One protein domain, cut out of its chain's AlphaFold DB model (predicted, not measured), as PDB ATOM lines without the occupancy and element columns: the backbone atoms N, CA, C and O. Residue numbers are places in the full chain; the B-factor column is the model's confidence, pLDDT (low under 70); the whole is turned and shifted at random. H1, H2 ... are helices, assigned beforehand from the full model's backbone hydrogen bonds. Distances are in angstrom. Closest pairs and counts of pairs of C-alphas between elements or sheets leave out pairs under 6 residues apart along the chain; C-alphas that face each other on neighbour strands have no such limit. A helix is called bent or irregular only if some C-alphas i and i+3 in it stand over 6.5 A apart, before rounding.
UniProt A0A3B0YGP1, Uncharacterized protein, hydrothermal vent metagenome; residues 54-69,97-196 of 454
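Overview. This is residues 54 to 69 and 97 to 196 of the 454 residues of an uncharacterized protein of hydrothermal vent metagenome (UniProt A0A3B0YGP1). Two long helices, H4 and H7, lie side by side and run opposite ways as the core, and H1 crosses H7 near its middle. H3 packs on the end of H7 where the helix finishes, with H2 farther out, while H5 and H6 lie toward the end where H7 begins; residues 181 to 196, with no named element, fold back from H7 toward the H5 end. The printed part has 116 residues, with seven named helices in the order H1 to H7 and no named strand, and the class is all helix. It is compact, with a radius of gyration of the C-alphas of 14.6 A, and spans 37 by 30 by 27 A.

Along the chain. H1, residues 54 to 69, begins with C-alpha 54 at (158.502, 124.654, 164.516) and is 21.9 A long. After the cut come H2, residues 97 to 103, 9.7 A, and H3, residues 106 to 112, 10.0 A. H4, residues 117 to 134, is 26.1 A long. H5, residues 138 to 144, 9.3 A, is irregular: C-alphas 139 and 142 are 7.5 A apart. H6, residues 149 to 152, is 5.0 A long. H7, residues 157 to 180, is the longest at 34.5 A and ends with C-alpha 180 at (156.892, 101.948, 165.818).

Arrangement. H7 is the hub and touches H1, H3 and H4. It touches H4 at a shallow tilt of 20 degrees, opposite ways; the closest C-alphas, of Gln 131 and Ala 162, are 4.7 A apart. H1, with residues 55 to 62 alone, touches H7 about perpendicular at 90 degrees, closest at the C-alphas of Leu 59 and Met 171, 6.2 A. H3 touches residues 175 to 179 of H7 about perpendicular at 80 degrees, closest at the C-alphas of Pro 106 and Leu 179, 6.1 A. H5 and H7 are near each other, with 5 pairs of C-alphas within 10 A, as are H1 and H2. H6 and H7 are close but not clearly touching, closest at the C-alphas of Arg 152 and Leu 160, 7.4 A. H2 and H7 are apart. Each O i to N i+4 pair is within hydrogen-bond range in H1, H3, H4 and H7; H2 has 2 of 3, H5 has 1 of 3 with 3 of 4 O i to N i+3 pairs, and H6 is too short for such a pair.

Size, cuts and confidence. The two C-alphas farthest apart, of Lys 99 and Ile 195, are 43.7 A apart. Residues 70 to 96 are not printed, and C-alphas 69 and 97 are 26.3 A apart across the cut. The links printed whole, from H2 to H3 through H6 to H7, are tight. The mean pLDDT of the printed part is 74.9; it is under 70 in residues 54 to 69, 97 to 102 and 191 to 196 of this model.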
ATOM      1  N   PHE A  54     157.858 124.684 165.827       43.12
ATOM      2  CA  PHE A  54     158.502 124.654 164.516       43.12
ATOM      3  C   PHE A  54     158.725 123.235 163.979       43.12
ATOM      4  O   PHE A  54     158.904 123.065 162.783       43.12
ATOM      5  N   GLN A  55     158.750 122.220 164.844       44.91
ATOM      6  CA  GLN A  55     158.962 120.831 164.440       44.91
ATOM      7  C   GLN A  55     157.671 120.179 163.941       44.91
ATOM      8  O   GLN A  55     157.736 119.434 162.977       44.91
ATOM      9  N   ILE A  56     156.509 120.484 164.533       48.91
ATOM     10  CA  ILE A  56     155.215 119.972 164.034       48.91
ATOM     11  C   ILE A  56     154.859 120.614 162.689       48.91
ATOM     12  O   ILE A  56     154.452 119.914 161.768       48.91
ATOM     13  N   ASP A  57     155.057 121.930 162.555       47.53
ATOM     14  CA  ASP A  57     154.801 122.660 161.307       47.53
ATOM     15  C   ASP A  57     155.676 122.149 160.158       47.53
ATOM     16  O   ASP A  57     155.182 121.706 159.123       47.53
ATOM     17  N   CYS A  58     156.991 122.094 160.382       52.44
ATOM     18  CA  CYS A  58     157.917 121.547 159.401       52.44
ATOM     19  C   CYS A  58     157.632 120.072 159.097       52.44
ATOM     20  O   CYS A  58     157.759 119.677 157.944       52.44
ATOM     21  N   LEU A  59     157.227 119.262 160.083       54.53
ATOM     22  CA  LEU A  59     156.859 117.867 159.847       54.53
ATOM     23  C   LEU A  59     155.620 117.767 158.951       54.53
ATOM     24  O   LEU A  59     155.644 116.995 158.001       54.53
ATOM     25  N   HIS A  60     154.576 118.568 159.174       52.19
ATOM     26  CA  HIS A  60     153.422 118.605 158.272       52.19
ATOM     27  C   HIS A  60     153.793 119.073 156.866       52.19
ATOM     28  O   HIS A  60     153.331 118.470 155.903       52.19
ATOM     29  N   VAL A  61     154.656 120.081 156.728       57.31
ATOM     30  CA  VAL A  61     155.153 120.535 155.419       57.31
ATOM     31  C   VAL A  61     155.952 119.436 154.718       57.31
ATOM     32  O   VAL A  61     155.753 119.203 153.529       57.31
ATOM     33  N   ILE A  62     156.815 118.718 155.442       57.56
ATOM     34  CA  ILE A  62     157.579 117.582 154.907       57.56
ATOM     35  C   ILE A  62     156.632 116.462 154.475       57.56
ATOM     36  O   ILE A  62     156.751 115.963 153.362       57.56
ATOM     37  N   LEU A  63     155.660 116.096 155.314       53.25
ATOM     38  CA  LEU A  63     154.697 115.037 155.018       53.25
ATOM     39  C   LEU A  63     153.764 115.407 153.856       53.25
ATOM     40  O   LEU A  63     153.478 114.553 153.025       53.25
ATOM     41  N   GLN A  64     153.339 116.671 153.753       52.41
ATOM     42  CA  GLN A  64     152.564 117.191 152.622       52.41
ATOM     43  C   GLN A  64     153.382 117.226 151.330       52.41
ATOM     44  O   GLN A  64     152.876 116.860 150.271       52.41
ATOM     45  N   ALA A  65     154.653 117.630 151.400       50.38
ATOM     46  CA  ALA A  65     155.559 117.553 150.261       50.38
ATOM     47  C   ALA A  65     155.757 116.095 149.820       50.38
ATOM     48  O   ALA A  65     155.728 115.818 148.628       50.38
ATOM     49  N   MET A  66     155.869 115.155 150.765       46.53
ATOM     50  CA  MET A  66     155.989 113.721 150.487       46.53
ATOM     51  C   MET A  66     154.716 113.102 149.890       46.53
ATOM     52  O   MET A  66     154.818 112.248 149.011       46.53
ATOM     53  N   THR A  67     153.519 113.519 150.315       44.91
ATOM     54  CA  THR A  67     152.260 113.054 149.705       44.91
ATOM     55  C   THR A  67     151.992 113.688 148.342       44.91
ATOM     56  O   THR A  67     151.447 113.015 147.470       44.91
ATOM     57  N   LEU A  68     152.449 114.922 148.100       35.56
ATOM     58  CA  LEU A  68     152.510 115.522 146.757       35.56
ATOM     59  C   LEU A  68     153.564 114.839 145.857       35.56
ATOM     60  O   LEU A  68     153.377 114.744 144.646       35.56
ATOM     61  N   GLN A  69     154.646 114.308 146.436       40.06
ATOM     62  CA  GLN A  69     155.752 113.633 145.741       40.06
ATOM     63  C   GLN A  69     155.436 112.219 145.220       40.06
ATOM     64  O   GLN A  69     156.269 111.634 144.536       40.06
ATOM     65  N   TRP A  97     148.607 126.713 168.148       46.84
ATOM     66  CA  TRP A  97     149.572 125.618 168.319       46.84
ATOM     67  C   TRP A  97     149.567 124.961 169.710       46.84
ATOM     68  O   TRP A  97     149.926 123.789 169.846       46.84
ATOM     69  N   ARG A  98     149.176 125.690 170.768       45.44
ATOM     70  CA  ARG A  98     149.115 125.134 172.133       45.44
ATOM     71  C   ARG A  98     148.037 124.064 172.246       45.44
ATOM     72  O   ARG A  98     148.131 123.215 173.134       45.44
ATOM     73  N   LYS A  99     147.016 124.126 171.387       58.28
ATOM     74  CA  LYS A  99     146.001 123.083 171.256       58.28
ATOM     75  C   LYS A  99     146.547 121.900 170.460       58.28
ATOM     76  O   LYS A  99     146.454 120.787 170.960       58.28
ATOM     77  N   GLU A 100     147.249 122.131 169.353       55.22
ATOM     78  CA  GLU A 100     147.751 121.019 168.527       55.22
ATOM     79  C   GLU A 100     148.851 120.194 169.176       55.22
ATOM     80  O   GLU A 100     148.821 118.977 169.061       55.22
ATOM     81  N   VAL A 101     149.757 120.790 169.956       58.28
ATOM     82  CA  VAL A 101     150.727 119.993 170.734       58.28
ATOM     83  C   VAL A 101     150.018 119.098 171.761       58.28
ATOM     84  O   VAL A 101     150.456 117.980 172.007       58.28
ATOM     85  N   LYS A 102     148.914 119.570 172.359       62.53
ATOM     86  CA  LYS A 102     148.142 118.801 173.350       62.53
ATOM     87  C   LYS A 102     147.294 117.690 172.729       62.53
ATOM     88  O   LYS A 102     146.944 116.750 173.433       62.53
ATOM     89  N   VAL A 103     146.928 117.833 171.458       71.38
ATOM     90  CA  VAL A 103     146.079 116.887 170.717       71.38
ATOM     91  C   VAL A 103     146.909 116.013 169.763       71.38
ATOM     92  O   VAL A 103     146.385 115.053 169.201       71.38
ATOM     93  N   TRP A 104     148.211 116.292 169.616       72.12
ATOM     94  CA  TRP A 104     149.118 115.549 168.745       72.12
ATOM     95  C   TRP A 104     149.072 114.050 169.040       72.12
ATOM     96  O   TRP A 104     149.366 113.591 170.146       72.12
ATOM     97  N   ASN A 105     148.716 113.288 168.013       79.56
ATOM     98  CA  ASN A 105     148.627 111.843 168.055       79.56
ATOM     99  C   ASN A 105     149.308 111.289 166.788       79.56
ATOM    100  O   ASN A 105     148.741 111.416 165.698       79.56
ATOM    101  N   PRO A 106     150.492 110.664 166.917       80.81
ATOM    102  CA  PRO A 106     151.237 110.092 165.797       80.81
ATOM    103  C   PRO A 106     150.391 109.155 164.926       80.81
ATOM    104  O   PRO A 106     150.458 109.228 163.701       80.81
ATOM    105  N   GLN A 107     149.529 108.331 165.532       82.31
ATOM    106  CA  GLN A 107     148.664 107.384 164.818       82.31
ATOM    107  C   GLN A 107     147.589 108.083 163.972       82.31
ATOM    108  O   GLN A 107     147.090 107.516 163.001       82.31
ATOM    109  N   THR A 108     147.214 109.318 164.316       79.94
ATOM    110  CA  THR A 108     146.327 110.129 163.467       79.94
ATOM    111  C   THR A 108     147.066 110.573 162.210       79.94
ATOM    112  O   THR A 108     146.538 110.424 161.112       79.94
ATOM    113  N   THR A 109     148.314 111.018 162.354       74.94
ATOM    114  CA  THR A 109     149.197 111.374 161.235       74.94
ATOM    115  C   THR A 109     149.465 110.173 160.326       74.94
ATOM    116  O   THR A 109     149.366 110.296 159.108       74.94
ATOM    117  N   GLU A 110     149.714 108.989 160.895       78.31
ATOM    118  CA  GLU A 110     149.880 107.744 160.130       78.31
ATOM    119  C   GLU A 110     148.673 107.449 159.231       78.31
ATOM    120  O   GLU A 110     148.841 107.146 158.052       78.31
ATOM    121  N   ARG A 111     147.453 107.606 159.760       79.12
ATOM    122  CA  ARG A 111     146.210 107.388 159.004       79.12
ATOM    123  C   ARG A 111     145.962 108.457 157.947       79.12
ATOM    124  O   ARG A 111     145.564 108.119 156.840       79.12
ATOM    125  N   VAL A 112     146.165 109.730 158.287       75.44
ATOM    126  CA  VAL A 112     145.886 110.864 157.387       75.44
ATOM    127  C   VAL A 112     146.826 110.869 156.182       75.44
ATOM    128  O   VAL A 112     146.397 111.195 155.079       75.44
ATOM    129  N   PHE A 113     148.090 110.498 156.380       71.62
ATOM    130  CA  PHE A 113     149.111 110.503 155.331       71.62
ATOM    131  C   PHE A 113     149.412 109.102 154.770       71.62
ATOM    132  O   PHE A 113     150.370 108.946 154.013       71.62
ATOM    133  N   GLU A 114     148.619 108.088 155.142       78.69
ATOM    134  CA  GLU A 114     148.805 106.678 154.756       78.69
ATOM    135  C   GLU A 114     150.269 106.216 154.886       78.69
ATOM    136  O   GLU A 114     150.854 105.603 153.975       78.69
ATOM    137  N   LEU A 115     150.886 106.582 156.012       80.56
ATOM    138  CA  LEU A 115     152.283 106.284 156.290       80.56
ATOM    139  C   LEU A 115     152.419 104.800 156.609       80.56
ATOM    140  O   LEU A 115     151.680 104.249 157.419       80.56
ATOM    141  N   THR A 116     153.391 104.160 155.970       85.06
ATOM    142  CA  THR A 116     153.853 102.831 156.366       85.06
ATOM    143  C   THR A 116     155.267 102.947 156.904       85.06
ATOM    144  O   THR A 116     155.979 103.922 156.633       85.06
ATOM    145  N   ARG A 117     155.693 101.913 157.627       87.94
ATOM    146  CA  ARG A 117     157.055 101.796 158.143       87.94
ATOM    147  C   ARG A 117     158.095 101.985 157.035       87.94
ATOM    148  O   ARG A 117     159.038 102.751 157.207       87.94
ATOM    149  N   GLU A 118     157.884 101.359 155.880       83.06
ATOM    150  CA  GLU A 118     158.783 101.428 154.725       83.06
ATOM    151  C   GLU A 118     158.793 102.822 154.097       83.06
ATOM    152  O   GLU A 118     159.864 103.342 153.793       83.06
ATOM    153  N   LYS A 119     157.623 103.461 153.939       80.25
ATOM    154  CA  LYS A 119     157.530 104.822 153.383       80.25
ATOM    155  C   LYS A 119     158.268 105.833 154.259       80.25
ATOM    156  O   LYS A 119     158.997 106.680 153.746       80.25
ATOM    157  N   LEU A 120     158.090 105.738 155.576       81.56
ATOM    158  CA  LEU A 120     158.711 106.657 156.523       81.56
ATOM    159  C   LEU A 120     160.227 106.437 156.615       81.56
ATOM    160  O   LEU A 120     160.978 107.411 156.630       81.56
ATOM    161  N   HIS A 121     160.678 105.178 156.598       84.12
ATOM    162  CA  HIS A 121     162.101 104.836 156.537       84.12
ATOM    163  C   HIS A 121     162.747 105.318 155.232       84.12
ATOM    164  O   HIS A 121     163.797 105.951 155.263       84.12
ATOM    165  N   HIS A 122     162.102 105.088 154.085       81.38
ATOM    166  CA  HIS A 122     162.615 105.517 152.783       81.38
ATOM    167  C   HIS A 122     162.754 107.041 152.692       81.38
ATOM    168  O   HIS A 122     163.758 107.554 152.203       81.38
ATOM    169  N   ALA A 123     161.770 107.779 153.202       79.69
ATOM    170  CA  ALA A 123     161.830 109.233 153.235       79.69
ATOM    171  C   ALA A 123     162.894 109.762 154.200       79.69
ATOM    172  O   ALA A 123     163.600 110.719 153.878       79.69
ATOM    173  N   TYR A 124     163.034 109.119 155.361       86.62
ATOM    174  CA  TYR A 124     164.122 109.392 156.288       86.62
ATOM    175  C   TYR A 124     165.489 109.218 155.605       86.62
ATOM    176  O   TYR A 124     166.295 110.150 155.625       86.62
ATOM    177  N   ASP A 125     165.716 108.080 154.941       83.31
ATOM    178  CA  ASP A 125     166.965 107.795 154.228       83.31
ATOM    179  C   ASP A 125     167.204 108.798 153.099       83.31
ATOM    180  O   ASP A 125     168.308 109.319 152.963       83.31
ATOM    181  N   GLY A 126     166.168 109.130 152.323       80.56
ATOM    182  CA  GLY A 126     166.255 110.113 151.245       80.56
ATOM    183  C   GLY A 126     166.721 111.484 151.740       80.56
ATOM    184  O   GLY A 126     167.632 112.076 151.157       80.56
ATOM    185  N   LEU A 127     166.157 111.972 152.851       80.62
ATOM    186  CA  LEU A 127     166.584 113.234 153.461       80.62
ATOM    187  C   LEU A 127     167.996 113.144 154.057       80.62
ATOM    188  O   LEU A 127     168.776 114.083 153.894       80.62
ATOM    189  N   ALA A 128     168.340 112.037 154.719       81.06
ATOM    190  CA  ALA A 128     169.661 111.838 155.313       81.06
ATOM    191  C   ALA A 128     170.772 111.755 154.247       81.06
ATOM    192  O   ALA A 128     171.796 112.427 154.372       81.06
ATOM    193  N   VAL A 129     170.546 111.015 153.158       81.31
ATOM    194  CA  VAL A 129     171.478 110.904 152.023       81.31
ATOM    195  C   VAL A 129     171.639 112.245 151.312       81.31
ATOM    196  O   VAL A 129     172.765 112.677 151.054       81.31
ATOM    197  N   ALA A 130     170.531 112.938 151.025       78.56
ATOM    198  CA  ALA A 130     170.575 114.251 150.388       78.56
ATOM    199  C   ALA A 130     171.328 115.273 151.252       78.56
ATOM    200  O   ALA A 130     172.114 116.065 150.730       78.56
ATOM    201  N   GLN A 131     171.120 115.230 152.571       86.50
ATOM    202  CA  GLN A 131     171.853 116.061 153.515       86.50
ATOM    203  C   GLN A 131     173.349 115.761 153.494       86.50
ATOM    204  O   GLN A 131     174.136 116.697 153.412       86.50
ATOM    205  N   ALA A 132     173.756 114.493 153.572       84.19
ATOM    206  CA  ALA A 132     175.168 114.124 153.570       84.19
ATOM    207  C   ALA A 132     175.882 114.569 152.285       84.19
ATOM    208  O   ALA A 132     177.009 115.053 152.334       84.19
ATOM    209  N   HIS A 133     175.204 114.480 151.138       84.88
ATOM    210  CA  HIS A 133     175.776 114.882 149.855       84.88
ATOM    211  C   HIS A 133     176.028 116.393 149.742       84.88
ATOM    212  O   HIS A 133     176.974 116.807 149.074       84.88
ATOM    213  N   CYS A 134     175.190 117.223 150.373       86.44
ATOM    214  CA  CYS A 134     175.275 118.677 150.254       86.44
ATOM    215  C   CYS A 134     175.797 119.386 151.511       86.44
ATOM    216  O   CYS A 134     175.734 120.610 151.548       86.44
ATOM    217  N   ASP A 135     176.254 118.679 152.553       87.75
ATOM    218  CA  ASP A 135     176.628 119.311 153.823       87.75
ATOM    219  C   ASP A 135     178.108 119.718 153.905       87.75
ATOM    220  O   ASP A 135     178.962 118.889 154.233       87.75
ATOM    221  N   PRO A 136     178.449 121.012 153.744       89.94
ATOM    222  CA  PRO A 136     179.816 121.476 153.965       89.94
ATOM    223  C   PRO A 136     180.240 121.435 155.446       89.94
ATOM    224  O   PRO A 136     181.423 121.599 155.749       89.94
ATOM    225  N   LEU A 137     179.301 121.252 156.385       88.00
ATOM    226  CA  LEU A 137     179.532 121.264 157.832       88.00
ATOM    227  C   LEU A 137     179.504 119.871 158.470       88.00
ATOM    228  O   LEU A 137     179.560 119.781 159.698       88.00
ATOM    229  N   GLU A 138     179.493 118.794 157.683       84.31
ATOM    230  CA  GLU A 138     179.329 117.419 158.181       84.31
ATOM    231  C   GLU A 138     180.345 117.094 159.290       84.31
ATOM    232  O   GLU A 138     179.998 116.678 160.398       84.31
ATOM    233  N   ARG A 139     181.620 117.419 159.046       82.81
ATOM    234  CA  ARG A 139     182.730 117.205 159.997       82.81
ATOM    235  C   ARG A 139     182.682 118.109 161.233       82.81
ATOM    236  O   ARG A 139     183.384 117.852 162.209       82.81
ATOM    237  N   TRP A 140     181.877 119.166 161.194       84.50
ATOM    238  CA  TRP A 140     181.686 120.132 162.277       84.50
ATOM    239  C   TRP A 140     180.387 119.898 163.044       84.50
ATOM    240  O   TRP A 140     180.158 120.562 164.057       84.50
ATOM    241  N   TYR A 141     179.560 118.937 162.615       84.19
ATOM    242  CA  TYR A 141     178.232 118.709 163.175       84.19
ATOM    243  C   TYR A 141     178.227 118.563 164.697       84.19
ATOM    244  O   TYR A 141     177.369 119.110 165.392       84.19
ATOM    245  N   GLN A 142     179.233 117.862 165.226       82.31
ATOM    246  CA  GLN A 142     179.360 117.632 166.660       82.31
ATOM    247  C   GLN A 142     179.357 118.936 167.468       82.31
ATOM    248  O   GLN A 142     178.829 118.953 168.577       82.31
ATOM    249  N   LEU A 143     179.902 120.016 166.904       85.12
ATOM    250  CA  LEU A 143     179.881 121.355 167.481       85.12
ATOM    251  C   LEU A 143     178.613 122.125 167.092       85.12
ATOM    252  O   LEU A 143     177.987 122.745 167.951       85.12
ATOM    253  N   THR A 144     178.214 122.090 165.816       85.31
ATOM    254  CA  THR A 144     177.095 122.913 165.321       85.31
ATOM    255  C   THR A 144     175.753 122.527 165.938       85.31
ATOM    256  O   THR A 144     174.917 123.406 166.146       85.31
ATOM    257  N   GLN A 145     175.553 121.270 166.345       83.00
ATOM    258  CA  GLN A 145     174.334 120.844 167.049       83.00
ATOM    259  C   GLN A 145     174.067 121.636 168.346       83.00
ATOM    260  O   GLN A 145     172.909 121.801 168.735       83.00
ATOM    261  N   PHE A 146     175.112 122.187 168.980       84.12
ATOM    262  CA  PHE A 146     175.013 123.014 170.190       84.12
ATOM    263  C   PHE A 146     174.832 124.510 169.917       84.12
ATOM    264  O   PHE A 146     174.541 125.276 170.837       84.12
ATOM    265  N   VAL A 147     174.991 124.945 168.668       85.12
ATOM    266  CA  VAL A 147     174.734 126.330 168.268       85.12
ATOM    267  C   VAL A 147     173.233 126.592 168.331       85.12
ATOM    268  O   VAL A 147     172.438 125.762 167.905       85.12
ATOM    269  N   ALA A 148     172.818 127.750 168.844       80.12
ATOM    270  CA  ALA A 148     171.402 128.091 168.926       80.12
ATOM    271  C   ALA A 148     170.721 128.022 167.544       80.12
ATOM    272  O   ALA A 148     171.274 128.478 166.543       80.12
ATOM    273  N   VAL A 149     169.481 127.520 167.494       76.19
ATOM    274  CA  VAL A 149     168.706 127.376 166.242       76.19
ATOM    275  C   VAL A 149     168.627 128.696 165.466       76.19
ATOM    276  O   VAL A 149     168.753 128.703 164.246       76.19
ATOM    277  N   GLY A 150     168.459 129.824 166.167       73.44
ATOM    278  CA  GLY A 150     168.422 131.153 165.548       73.44
ATOM    279  C   GLY A 150     169.715 131.538 164.821       73.44
ATOM    280  O   GLY A 150     169.650 132.202 163.793       73.44
ATOM    281  N   GLU A 151     170.872 131.078 165.302       81.62
ATOM    282  CA  GLU A 151     172.159 131.295 164.633       81.62
ATOM    283  C   GLU A 151     172.348 130.329 163.458       81.62
ATOM    284  O   GLU A 151     172.802 130.745 162.395       81.62
ATOM    285  N   ARG A 152     171.909 129.067 163.582       82.06
ATOM    286  CA  ARG A 152     171.945 128.106 162.463       82.06
ATOM    287  C   ARG A 152     171.073 128.540 161.280       82.06
ATOM    288  O   ARG A 152     171.450 128.324 160.136       82.06
ATOM    289  N   LYS A 153     169.961 129.241 161.530       79.25
ATOM    290  CA  LYS A 153     169.122 129.845 160.475       79.25
ATOM    291  C   LYS A 153     169.830 130.935 159.657       79.25
ATOM    292  O   LYS A 153     169.339 131.288 158.593       79.25
ATOM    293  N   LYS A 154     170.958 131.476 160.136       83.88
ATOM    294  CA  LYS A 154     171.769 132.467 159.402       83.88
ATOM    295  C   LYS A 154     172.791 131.828 158.458       83.88
ATOM    296  O   LYS A 154     173.480 132.562 157.745       83.88
ATOM    297  N   LEU A 155     172.919 130.495 158.460       84.81
ATOM    298  CA  LEU A 155     173.681 129.776 157.440       84.81
ATOM    299  C   LEU A 155     173.142 130.136 156.048       84.81
ATOM    300  O   LEU A 155     172.000 130.570 155.900       84.81
ATOM    301  N   LYS A 156     173.966 129.971 155.015       88.62
ATOM    302  CA  LYS A 156     173.603 130.297 153.631       88.62
ATOM    303  C   LYS A 156     173.840 129.101 152.721       88.62
ATOM    304  O   LYS A 156     174.683 128.258 153.028       88.62
ATOM    305  N   SER A 157     173.121 129.078 151.600       92.88
ATOM    306  CA  SER A 157     173.329 128.123 150.506       92.88
ATOM    307  C   SER A 157     173.329 126.671 151.010       92.88
ATOM    308  O   SER A 157     172.458 126.297 151.798       92.88
ATOM    309  N   ASP A 158     174.311 125.869 150.598       86.56
ATOM    310  CA  ASP A 158     174.408 124.441 150.902       86.56
ATOM    311  C   ASP A 158     174.431 124.131 152.405       86.56
ATOM    312  O   ASP A 158     173.808 123.170 152.842       86.56
ATOM    313  N   ALA A 159     175.045 124.991 153.227       86.75
ATOM    314  CA  ALA A 159     175.065 124.807 154.680       86.75
ATOM    315  C   ALA A 159     173.667 124.943 155.309       86.75
ATOM    316  O   ALA A 159     173.304 124.169 156.196       86.75
ATOM    317  N   LEU A 160     172.870 125.917 154.849       86.81
ATOM    318  CA  LEU A 160     171.488 126.072 155.311       86.81
ATOM    319  C   LEU A 160     170.621 124.922 154.803       86.81
ATOM    320  O   LEU A 160     169.862 124.346 155.576       86.81
ATOM    321  N   ARG A 161     170.779 124.562 153.524       81.94
ATOM    322  CA  ARG A 161     170.066 123.445 152.898       81.94
ATOM    323  C   ARG A 161     170.307 122.141 153.655       81.94
ATOM    324  O   ARG A 161     169.347 121.459 154.002       81.94
ATOM    325  N   ALA A 162     171.562 121.822 153.960       84.69
ATOM    326  CA  ALA A 162     171.928 120.640 154.728       84.69
ATOM    327  C   ALA A 162     171.314 120.644 156.134       84.69
ATOM    328  O   ALA A 162     170.778 119.628 156.571       84.69
ATOM    329  N   GLU A 163     171.331 121.780 156.838       83.50
ATOM    330  CA  GLU A 163     170.689 121.899 158.152       83.50
ATOM    331  C   GLU A 163     169.166 121.713 158.077       83.50
ATOM    332  O   GLU A 163     168.587 121.053 158.940       83.50
ATOM    333  N   THR A 164     168.507 122.233 157.038       81.94
ATOM    334  CA  THR A 164     167.067 122.030 156.820       81.94
ATOM    335  C   THR A 164     166.738 120.564 156.539       81.94
ATOM    336  O   THR A 164     165.834 120.016 157.171       81.94
ATOM    337  N   LEU A 165     167.491 119.908 155.652       81.31
ATOM    338  CA  LEU A 165     167.321 118.484 155.349       81.31
ATOM    339  C   LEU A 165     167.557 117.617 156.591       81.31
ATOM    340  O   LEU A 165     166.763 116.723 156.879       81.31
ATOM    341  N   ARG A 166     168.585 117.939 157.387       83.56
ATOM    342  CA  ARG A 166     168.863 117.268 158.663       83.56
ATOM    343  C   ARG A 166     167.720 117.418 159.650       83.56
ATOM    344  O   ARG A 166     167.334 116.439 160.286       83.56
ATOM    345  N   ALA A 167     167.199 118.634 159.806       81.69
ATOM    346  CA  ALA A 167     166.077 118.895 160.694       81.69
ATOM    347  C   ALA A 167     164.855 118.071 160.267       81.69
ATOM    348  O   ALA A 167     164.213 117.465 161.122       81.69
ATOM    349  N   GLY A 168     164.592 117.979 158.960       78.50
ATOM    350  CA  GLY A 168     163.524 117.143 158.423       78.50
ATOM    351  C   GLY A 168     163.734 115.650 158.674       78.50
ATOM    352  O   GLY A 168     162.846 114.997 159.218       78.50
ATOM    353  N   ALA A 169     164.929 115.122 158.394       82.25
ATOM    354  CA  ALA A 169     165.279 113.736 158.708       82.25
ATOM    355  C   ALA A 169     165.128 113.442 160.213       82.25
ATOM    356  O   ALA A 169     164.606 112.401 160.607       82.25
ATOM    357  N   HIS A 170     165.514 114.383 161.079       82.50
ATOM    358  CA  HIS A 170     165.346 114.239 162.522       82.50
ATOM    359  C   HIS A 170     163.868 114.197 162.942       82.50
ATOM    360  O   HIS A 170     163.508 113.405 163.808       82.50
ATOM    361  N   MET A 171     163.000 114.999 162.315       81.81
ATOM    362  CA  MET A 171     161.555 114.952 162.569       81.81
ATOM    363  C   MET A 171     160.947 113.613 162.135       81.81
ATOM    364  O   MET A 171     160.184 113.030 162.901       81.81
ATOM    365  N   LEU A 172     161.325 113.089 160.961       83.12
ATOM    366  CA  LEU A 172     160.861 111.773 160.501       83.12
ATOM    367  C   LEU A 172     161.340 110.646 161.421       83.12
ATOM    368  O   LEU A 172     160.570 109.743 161.732       83.12
ATOM    369  N   ARG A 173     162.577 110.730 161.919       84.81
ATOM    370  CA  ARG A 173     163.105 109.795 162.920       84.81
ATOM    371  C   ARG A 173     162.294 109.810 164.218       84.81
ATOM    372  O   ARG A 173     162.011 108.743 164.756       84.81
ATOM    373  N   LEU A 174     161.933 110.991 164.729       83.00
ATOM    374  CA  LEU A 174     161.097 111.107 165.928       83.00
ATOM    375  C   LEU A 174     159.701 110.514 165.686       83.00
ATOM    376  O   LEU A 174     159.243 109.707 166.490       83.00
ATOM    377  N   LEU A 175     159.080 110.819 164.541       84.19
ATOM    378  CA  LEU A 175     157.777 110.260 164.173       84.19
ATOM    379  C   LEU A 175     157.827 108.730 164.049       84.19
ATOM    380  O   LEU A 175     156.936 108.040 164.536       84.19
ATOM    381  N   TYR A 176     158.882 108.192 163.433       86.88
ATOM    382  CA  TYR A 176     159.082 106.750 163.283       86.88
ATOM    383  C   TYR A 176     159.185 106.058 164.645       86.88
ATOM    384  O   TYR A 176     158.558 105.023 164.872       86.88
ATOM    385  N   LYS A 177     159.915 106.669 165.582       87.94
ATOM    386  CA  LYS A 177     160.022 106.188 166.960       87.94
ATOM    387  C   LYS A 177     158.693 106.233 167.703       87.94
ATOM    388  O   LYS A 177     158.377 105.287 168.421       87.94
ATOM    389  N   ASP A 178     157.914 107.292 167.523       86.00
ATOM    390  CA  ASP A 178     156.607 107.432 168.163       86.00
ATOM    391  C   ASP A 178     155.582 106.410 167.643       86.00
ATOM    392  O   ASP A 178     154.751 105.920 168.410       86.00
ATOM    393  N   LEU A 179     155.643 106.072 166.351       86.50
ATOM    394  CA  LEU A 179     154.739 105.110 165.716       86.50
ATOM    395  C   LEU A 179     155.128 103.656 165.984       86.50
ATOM    396  O   LEU A 179     154.265 102.835 166.296       86.50
ATOM    397  N   TYR A 180     156.417 103.334 165.873       88.88
ATOM    398  CA  TYR A 180     156.892 101.948 165.818       88.88
ATOM    399  C   TYR A 180     157.772 101.549 167.010       88.88
ATOM    400  O   TYR A 180     158.141 100.385 167.136       88.88
ATOM    401  N   GLY A 181     158.107 102.487 167.901       86.31
ATOM    402  CA  GLY A 181     158.926 102.238 169.093       86.31
ATOM    403  C   GLY A 181     160.412 101.996 168.811       86.31
ATOM    404  O   GLY A 181     161.174 101.714 169.735       86.31
ATOM    405  N   GLU A 182     160.834 102.115 167.554       87.44
ATOM    406  CA  GLU A 182     162.194 101.859 167.092       87.44
ATOM    407  C   GLU A 182     162.941 103.160 166.798       87.44
ATOM    408  O   GLU A 182     162.373 104.118 166.279       87.44
ATOM    409  N   ASP A 183     164.232 103.201 167.118       83.50
ATOM    410  CA  ASP A 183     165.067 104.376 166.875       83.50
ATOM    411  C   ASP A 183     165.879 104.172 165.593       83.50
ATOM    412  O   ASP A 183     166.707 103.262 165.518       83.50
ATOM    413  N   LEU A 184     165.645 105.018 164.589       85.62
ATOM    414  CA  LEU A 184     166.492 105.067 163.397       85.62
ATOM    415  C   LEU A 184     167.886 105.619 163.764       85.62
ATOM    416  O   LEU A 184     168.019 106.329 164.773       85.62
ATOM    417  N   PRO A 185     168.938 105.321 162.972       82.94
ATOM    418  CA  PRO A 185     170.257 105.929 163.162       82.94
ATOM    419  C   PRO A 185     170.173 107.461 163.147       82.94
ATOM    420  O   PRO A 185     169.164 108.051 162.770       82.94
ATOM    421  N   HIS A 186     171.212 108.161 163.594       81.44
ATOM    422  CA  HIS A 186     171.227 109.613 163.426       81.44
ATOM    423  C   HIS A 186     171.464 109.977 161.939       81.44
ATOM    424  O   HIS A 186     172.211 109.261 161.281       81.44
ATOM    425  N   PRO A 187     170.896 111.077 161.388       79.12
ATOM    426  CA  PRO A 187     171.022 111.406 159.956       79.12
ATOM    427  C   PRO A 187     172.461 111.393 159.413       79.12
ATOM    428  O   PRO A 187     172.728 110.802 158.375       79.12
ATOM    429  N   ASN A 188     173.414 111.941 160.173       77.06
ATOM    430  CA  ASN A 188     174.846 111.927 159.823       77.06
ATOM    431  C   ASN A 188     175.541 110.550 159.956       77.06
ATOM    432  O   ASN A 188     176.751 110.465 159.788       77.06
ATOM    433  N   GLU A 189     174.818 109.495 160.327       75.38
ATOM    434  CA  GLU A 189     175.334 108.130 160.525       75.38
ATOM    435  C   GLU A 189     174.787 107.165 159.454       75.38
ATOM    436  O   GLU A 189     175.129 105.988 159.455       75.38
ATOM    437  N   VAL A 190     173.930 107.650 158.539       74.44
ATOM    438  CA  VAL A 190     173.280 106.835 157.494       74.44
ATOM    439  C   VAL A 190     174.233 106.518 156.340       74.44
ATOM    440  O   VAL A 190     174.257 105.397 155.846       74.44
ATOM    441  N   THR A 191     175.031 107.494 155.902       64.81
ATOM    442  CA  THR A 191     175.918 107.371 154.728       64.81
ATOM    443  C   THR A 191     177.392 107.180 155.074       64.81
ATOM    444  O   THR A 191     178.204 106.972 154.174       64.81
ATOM    445  N   GLY A 192     177.761 107.284 156.352       58.97
ATOM    446  CA  GLY A 192     179.147 107.241 156.801       58.97
ATOM    447  C   GLY A 192     179.334 106.310 157.990       58.97
ATOM    448  O   GLY A 192     178.583 106.369 158.961       58.97
ATOM    449  N   GLU A 193     180.381 105.487 157.945       50.16
ATOM    450  CA  GLU A 193     180.878 104.818 159.144       50.16
ATOM    451  C   GLU A 193     181.440 105.888 160.088       50.16
ATOM    452  O   GLU A 193     182.417 106.573 159.771       50.16
ATOM    453  N   ILE A 194     180.840 106.053 161.269       52.44
ATOM    454  CA  ILE A 194     181.460 106.847 162.331       52.44
ATOM    455  C   ILE A 194     182.702 106.083 162.786       52.44
ATOM    456  O   ILE A 194     182.635 105.202 163.637       52.44
ATOM    457  N   ILE A 195     183.862 106.428 162.226       45.81
ATOM    458  CA  ILE A 195     185.129 105.741 162.521       45.81
ATOM    459  C   ILE A 195     185.490 105.845 164.018       45.81
ATOM    460  O   ILE A 195     186.259 105.037 164.522       45.81
ATOM    461  N   THR A 196     184.928 106.804 164.764       47.78
ATOM    462  CA  THR A 196     185.043 106.880 166.233       47.78
ATOM    463  C   THR A 196     183.942 107.759 166.848       47.78
ATOM    464  O   THR A 196     183.891 108.965 166.594       47.78
TER     465      THR A 196